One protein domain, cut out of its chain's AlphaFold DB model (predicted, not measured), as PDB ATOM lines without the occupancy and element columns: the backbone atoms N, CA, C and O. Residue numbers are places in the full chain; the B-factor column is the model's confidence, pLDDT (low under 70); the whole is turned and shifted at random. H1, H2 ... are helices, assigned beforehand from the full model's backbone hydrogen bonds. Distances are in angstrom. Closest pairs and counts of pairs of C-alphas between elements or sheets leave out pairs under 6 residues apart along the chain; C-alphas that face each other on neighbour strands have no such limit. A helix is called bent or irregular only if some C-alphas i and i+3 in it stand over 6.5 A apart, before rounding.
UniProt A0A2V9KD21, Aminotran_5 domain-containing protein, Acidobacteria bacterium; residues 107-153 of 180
ATOM      1  N   PRO A 107     -42.623  50.326 -19.445       77.25
ATOM      2  CA  PRO A 107     -42.505  49.033 -18.774       77.25
ATOM      3  C   PRO A 107     -43.432  48.894 -17.554       77.25
ATOM      4  O   PRO A 107     -43.842  47.782 -17.226       77.25
ATOM      5  N   ASN A 108     -43.807  50.000 -16.900       72.94
ATOM      6  CA  ASN A 108     -44.558  49.968 -15.642       72.94
ATOM      7  C   ASN A 108     -46.037  49.620 -15.854       72.94
ATOM      8  O   ASN A 108     -46.565  48.745 -15.178       72.94
ATOM      9  N   GLU A 109     -46.702  50.246 -16.826       68.12
ATOM     10  CA  GLU A 109     -48.125  49.975 -17.110       68.12
ATOM     11  C   GLU A 109     -48.361  48.625 -17.797       68.12
ATOM     12  O   GLU A 109     -49.493  48.148 -17.877       68.12
ATOM     13  N   LYS A 110     -47.310  48.012 -18.347       68.44
ATOM     14  CA  LYS A 110     -47.419  46.765 -19.112       68.44
ATOM     15  C   LYS A 110     -47.075  45.520 -18.297       68.44
ATOM     16  O   LYS A 110     -47.374  44.424 -18.757       68.44
ATOM     17  N   SER A 111     -46.537  45.674 -17.084       69.75
ATOM     18  CA  SER A 111     -46.204  44.555 -16.192       69.75
ATOM     19  C   SER A 111     -47.401  43.625 -15.946       69.75
ATOM     20  O   SER A 111     -47.284  42.419 -16.159       69.75
ATOM     21  N   ASP A 112     -48.572  44.169 -15.602       69.75
ATOM     22  CA  ASP A 112     -49.772  43.363 -15.316       69.75
ATOM     23  C   ASP A 112     -50.290  42.617 -16.554       69.75
ATOM     24  O   ASP A 112     -50.736  41.474 -16.466       69.75
ATOM     25  N   ILE A 113     -50.179  43.235 -17.734       72.31
ATOM     26  CA  ILE A 113     -50.533  42.595 -19.008       72.31
ATOM     27  C   ILE A 113     -49.641  41.371 -19.244       72.31
ATOM     28  O   ILE A 113     -50.139  40.305 -19.598       72.31
ATOM     29  N   PHE A 114     -48.334  41.498 -19.012       76.62
ATOM     30  CA  PHE A 114     -47.405  40.390 -19.218       76.62
ATOM     31  C   PHE A 114     -47.575  39.269 -18.194       76.62
ATOM     32  O   PHE A 114     -47.478  38.106 -18.580       76.62
ATOM     33  N   GLN A 115     -47.891  39.579 -16.934       75.62
ATOM     34  CA  GLN A 115     -48.188  38.542 -15.939       75.62
ATOM     35  C   GLN A 115     -49.441  37.743 -16.315       75.62
ATOM     36  O   GLN A 115     -49.396  36.514 -16.364       75.62
ATOM     37  N   ASN A 116     -50.517  38.425 -16.718       80.81
ATOM     38  CA  ASN A 116     -51.733  37.759 -17.189       80.81
ATOM     39  C   ASN A 116     -51.479  36.888 -18.435       80.81
ATOM     40  O   ASN A 116     -52.087  35.829 -18.591       80.81
ATOM     41  N   HIS A 117     -50.564  37.301 -19.321       84.00
ATOM     42  CA  HIS A 117     -50.168  36.483 -20.469       84.00
ATOM     43  C   HIS A 117     -49.441  35.202 -20.053       84.00
ATOM     44  O   HIS A 117     -49.701  34.158 -20.643       84.00
ATOM     45  N   VAL A 118     -48.554  35.254 -19.054       85.56
ATOM     46  CA  VAL A 118     -47.830  34.063 -18.576       85.56
ATOM     47  C   VAL A 118     -48.802  33.015 -18.040       85.56
ATOM     48  O   VAL A 118     -48.670  31.840 -18.383       85.56
ATOM     49  N   ASP A 119     -49.807  33.425 -17.268       88.50
ATOM     50  CA  ASP A 119     -50.813  32.501 -16.738       88.50
ATOM     51  C   ASP A 119     -51.686  31.907 -17.850       88.50
ATOM     52  O   ASP A 119     -51.901  30.694 -17.890       88.50
ATOM     53  N   ALA A 120     -52.113  32.725 -18.817       91.00
ATOM     54  CA  ALA A 120     -52.853  32.241 -19.981       91.00
ATOM     55  C   ALA A 120     -52.028  31.248 -20.825       91.00
ATOM     56  O   ALA A 120     -52.547  30.212 -21.244       91.00
ATOM     57  N   ILE A 121     -50.736  31.528 -21.036       92.38
ATOM     58  CA  ILE A 121     -49.808  30.625 -21.730       92.38
ATOM     59  C   ILE A 121     -49.666  29.313 -20.956       92.38
ATOM     60  O   ILE A 121     -49.697  28.249 -21.572       92.38
ATOM     61  N   ARG A 122     -49.552  29.365 -19.621       94.69
ATOM     62  CA  ARG A 122     -49.449  28.164 -18.781       94.69
ATOM     63  C   ARG A 122     -50.673  27.268 -18.951       94.69
ATOM     64  O   ARG A 122     -50.504  26.077 -19.182       94.69
ATOM     65  N   VAL A 123     -51.881  27.835 -18.935       95.81
ATOM     66  CA  VAL A 123     -53.132  27.084 -19.155       95.81
ATOM     67  C   VAL A 123     -53.168  26.434 -20.542       95.81
ATOM     68  O   VAL A 123     -53.517  25.262 -20.670       95.81
ATOM     69  N   GLN A 124     -52.775  27.160 -21.590       95.31
ATOM     70  CA  GLN A 124     -52.749  26.615 -22.952       95.31
ATOM     71  C   GLN A 124     -51.712  25.496 -23.115       95.31
ATOM     72  O   GLN A 124     -52.006  24.463 -23.720       95.31
ATOM     73  N   ALA A 125     -50.508  25.685 -22.570       95.50
ATOM     74  CA  ALA A 125     -49.441  24.692 -22.615       95.50
ATOM     75  C   ALA A 125     -49.797  23.435 -21.805       95.50
ATOM     76  O   ALA A 125     -49.545  22.324 -22.267       95.50
ATOM     77  N   ALA A 126     -50.441  23.603 -20.651       96.50
ATOM     78  CA  ALA A 126     -50.955  22.507 -19.840       96.50
ATOM     79  C   ALA A 126     -51.995  21.680 -20.618       96.50
ATOM     80  O   ALA A 126     -51.862  20.462 -20.723       96.50
ATOM     81  N   GLY A 127     -52.938  22.344 -21.300       96.44
ATOM     82  CA  GLY A 127     -53.911  21.681 -22.173       96.44
ATOM     83  C   GLY A 127     -53.283  20.920 -23.348       96.44
ATOM     84  O   GLY A 127     -53.765  19.849 -23.711       96.44
ATOM     85  N   LEU A 128     -52.188  21.431 -23.924       95.81
ATOM     86  CA  LEU A 128     -51.433  20.731 -24.972       95.81
ATOM     87  C   LEU A 128     -50.737  19.467 -24.442       95.81
ATOM     88  O   LEU A 128     -50.644  18.473 -25.160       95.81
ATOM     89  N   LEU A 129     -50.227  19.520 -23.211       96.25
ATOM     90  CA  LEU A 129     -49.487  18.428 -22.575       96.25
ATOM     91  C   LEU A 129     -50.395  17.431 -21.836       96.25
ATOM     92  O   LEU A 129     -49.937  16.343 -21.499       96.25
ATOM     93  N   GLY A 130     -51.665  17.779 -21.613       96.62
ATOM     94  CA  GLY A 130     -52.616  16.957 -20.865       96.62
ATOM     95  C   GLY A 130     -52.328  16.912 -19.362       96.62
ATOM     96  O   GLY A 130     -52.535  15.869 -18.750       96.62
ATOM     97  N   VAL A 131     -51.829  18.014 -18.796       97.12
ATOM     98  CA  VAL A 131     -51.524  18.185 -17.360       97.12
ATOM     99  C   VAL A 131     -52.315  19.356 -16.785       97.12
ATOM    100  O   VAL A 131     -52.845  20.172 -17.546       97.12
ATOM    101  N   GLU A 132     -52.377  19.473 -15.461       97.12
ATOM    102  CA  GLU A 132     -52.971  20.647 -14.821       97.12
ATOM    103  C   GLU A 132     -52.011  21.856 -14.868       97.12
ATOM    104  O   GLU A 132     -50.785  21.695 -14.889       97.12
ATOM    105  N   PRO A 133     -52.519  23.104 -14.904       95.62
ATOM    106  CA  PRO A 133     -51.657  24.285 -14.962       95.62
ATOM    107  C   PRO A 133     -50.699  24.424 -13.773       95.62
ATOM    108  O   PRO A 133     -49.627  25.000 -13.937       95.62
ATOM    109  N   ASP A 134     -51.057  23.928 -12.590       96.00
ATOM    110  CA  ASP A 134     -50.216  23.952 -11.385       96.00
ATOM    111  C   ASP A 134     -49.086  22.905 -11.404       96.00
ATOM    112  O   ASP A 134     -48.103  23.053 -10.679       96.00
ATOM    113  N   GLU A 135     -49.159  21.915 -12.296       95.25
ATOM    114  CA  GLU A 135     -48.096  20.938 -12.554       95.25
ATOM    115  C   GLU A 135     -47.028  21.465 -13.537       95.25
ATOM    116  O   GLU A 135     -46.000  20.817 -13.755       95.25
ATOM    117  N   LEU A 136     -47.238  22.646 -14.141       94.94
ATOM    118  CA  LEU A 136     -46.395  23.179 -15.214       94.94
ATOM    119  C   LEU A 136     -45.573  24.412 -14.796       94.94
ATOM    120  O   LEU A 136     -46.086  25.521 -14.624       94.94
ATOM    121  N   ALA A 137     -44.247  24.261 -14.785       93.19
ATOM    122  CA  ALA A 137     -43.307  25.376 -14.665       93.19
ATOM    123  C   ALA A 137     -42.770  25.819 -16.041       93.19
ATOM    124  O   ALA A 137     -42.234  25.014 -16.802       93.19
ATOM    125  N   ILE A 138     -42.852  27.121 -16.345       92.31
ATOM    126  CA  ILE A 138     -42.249  27.713 -17.551       92.31
ATOM    127  C   ILE A 138     -40.838  28.201 -17.201       92.31
ATOM    128  O   ILE A 138     -40.670  29.058 -16.336       92.31
ATOM    129  N   THR A 139     -39.828  27.664 -17.885       94.00
ATOM    130  CA  THR A 139     -38.408  28.027 -17.717       94.00
ATOM    131  C   THR A 139     -37.837  28.567 -19.029       94.00
ATOM    132  O   THR A 139     -38.472  28.467 -20.078       94.00
ATOM    133  N   ARG A 140     -36.636  29.158 -19.006       92.19
ATOM    134  CA  ARG A 140     -36.020  29.762 -20.201       92.19
ATOM    135  C   ARG A 140     -35.500  28.719 -21.187       92.19
ATOM    136  O   ARG A 140     -35.343  29.035 -22.362       92.19
ATOM    137  N   ASN A 141     -35.145  27.523 -20.715       92.44
ATOM    138  CA  ASN A 141     -34.631  26.420 -21.528       92.44
ATOM    139  C   ASN A 141     -34.544  25.111 -20.719       92.44
ATOM    140  O   ASN A 141     -34.631  25.104 -19.492       92.44
ATOM    141  N   THR A 142     -34.264  24.006 -21.412       92.44
ATOM    142  CA  THR A 142     -34.126  22.664 -20.821       92.44
ATOM    143  C   THR A 142     -33.004  22.557 -19.784       92.44
ATOM    144  O   THR A 142     -33.158  21.846 -18.796       92.44
ATOM    145  N   THR A 143     -31.878  23.263 -19.963       92.38
ATOM    146  CA  THR A 143     -30.753  23.212 -19.004       92.38
ATOM    147  C   THR A 143     -31.126  23.861 -17.675       92.38
ATOM    148  O   THR A 143     -30.778  23.339 -16.616       92.38
ATOM    149  N   GLU A 144     -31.849  24.982 -17.713       93.31
ATOM    150  CA  GLU A 144     -32.389  25.617 -16.515       93.31
ATOM    151  C   GLU A 144     -33.396  24.705 -15.816       93.31
ATOM    152  O   GLU A 144     -33.243  24.474 -14.620       93.31
ATOM    153  N   GLY A 145     -34.357  24.135 -16.552       93.81
ATOM    154  CA  GLY A 145     -35.322  23.191 -15.983       93.81
ATOM    155  C   GLY A 145     -34.643  22.010 -15.287       93.81
ATOM    156  O   GLY A 145     -34.943  21.712 -14.132       93.81
ATOM    157  N   ASN A 146     -33.649  21.399 -15.940       91.50
ATOM    158  CA  ASN A 146     -32.878  20.313 -15.340       91.50
ATOM    159  C   ASN A 146     -32.091  20.772 -14.100       91.50
ATOM    160  O   ASN A 146     -32.045  20.068 -13.099       91.50
ATOM    161  N   THR A 147     -31.501  21.971 -14.133       90.19
ATOM    162  CA  THR A 147     -30.756  22.518 -12.985       90.19
ATOM    163  C   THR A 147     -31.669  22.763 -11.784       90.19
ATOM    164  O   THR A 147     -31.287  22.425 -10.665       90.19
ATOM    165  N   ILE A 148     -32.867  23.314 -12.009       92.69
ATOM    166  CA  ILE A 148     -33.879  23.521 -10.965       92.69
ATOM    167  C   ILE A 148     -34.241  22.183 -10.320       92.69
ATOM    168  O   ILE A 148     -34.211  22.081  -9.099       92.69
ATOM    169  N   LEU A 149     -34.508  21.152 -11.129       90.38
ATOM    170  CA  LEU A 149     -34.813  19.814 -10.627       90.38
ATOM    171  C   LEU A 149     -33.653  19.253  -9.794       90.38
ATOM    172  O   LEU A 149     -33.848  18.904  -8.636       90.38
ATOM    173  N   CYS A 150     -32.437  19.210 -10.348       88.50
ATOM    174  CA  CYS A 150     -31.280  18.630  -9.662       88.50
ATOM    175  C   CYS A 150     -30.964  19.316  -8.326       88.50
ATOM    176  O   CYS A 150     -30.502  18.654  -7.405       88.50
ATOM    177  N   HIS A 151     -31.179  20.629  -8.223       88.81
ATOM    178  CA  HIS A 151     -30.920  21.391  -6.997       88.81
ATOM    179  C   HIS A 151     -32.131  21.445  -6.049       88.81
ATOM    180  O   HIS A 151     -31.980  21.862  -4.905       88.81
ATOM    181  N   GLY A 152     -33.322  21.069  -6.521       91.56
ATOM    182  CA  GLY A 152     -34.555  21.052  -5.732       91.56
ATOM    183  C   GLY A 152     -34.815  19.728  -5.014       91.56
ATOM    184  O   GLY A 152     -35.681  19.674  -4.145       91.56
ATOM    185  N   LEU A 153     -34.086  18.663  -5.363       92.06
ATOM    186  CA  LEU A 153     -34.187  17.371  -4.689       92.06
ATOM    187  C   LEU A 153     -33.459  17.407  -3.342       92.06
ATOM    188  O   LEU A 153     -32.275  17.730  -3.266       92.06
TER     189      LEU A 153
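Overview. This is residues 107 to 153 of the 180 residues of the protein "Aminotran_5 domain-containing protein" of Acidobacteria bacterium (UniProt A0A2V9KD21). A long helix, H1, makes one arm of an open, angular shape, and a shorter helix, H2, stands apart from it, joined to it by a long link that folds back beside the end of H1. Residues 107 to 117 of H1 stick out free. The printed part has 47 residues with two named helices, H1 then H2, and no named strand; the class is all helix. It is loose, with a radius of gyration of the C-alphas of 13.0 A and spans of 37 by 26 by 15 A.

Arrangement. H1, residues 107 to 129, has a kink of 26 degrees near residue 114. It is irregular: C-alphas 109 and 112 are 7.0 A apart. H2, residues 142 to 152, is apart from H1. Every O i to N i+4 pair is within hydrogen-bond range in H2, and 17 of 19 are in H1.

Along the chain. H1 runs 31.6 A from C-alpha 107 at (-42.505, 49.033, -18.774) to C-alpha 129. H2 runs 15.2 A and ends with C-alpha 152 at (-34.555, 21.052, -5.732).

Size, cuts and confidence. The C-alphas of Glu 109 and Leu 153, the two farthest apart, are 37.6 A apart. The printed part has no cut. The link of residues 130 to 141 is long. Residues 109 to 112 have pLDDT under 70.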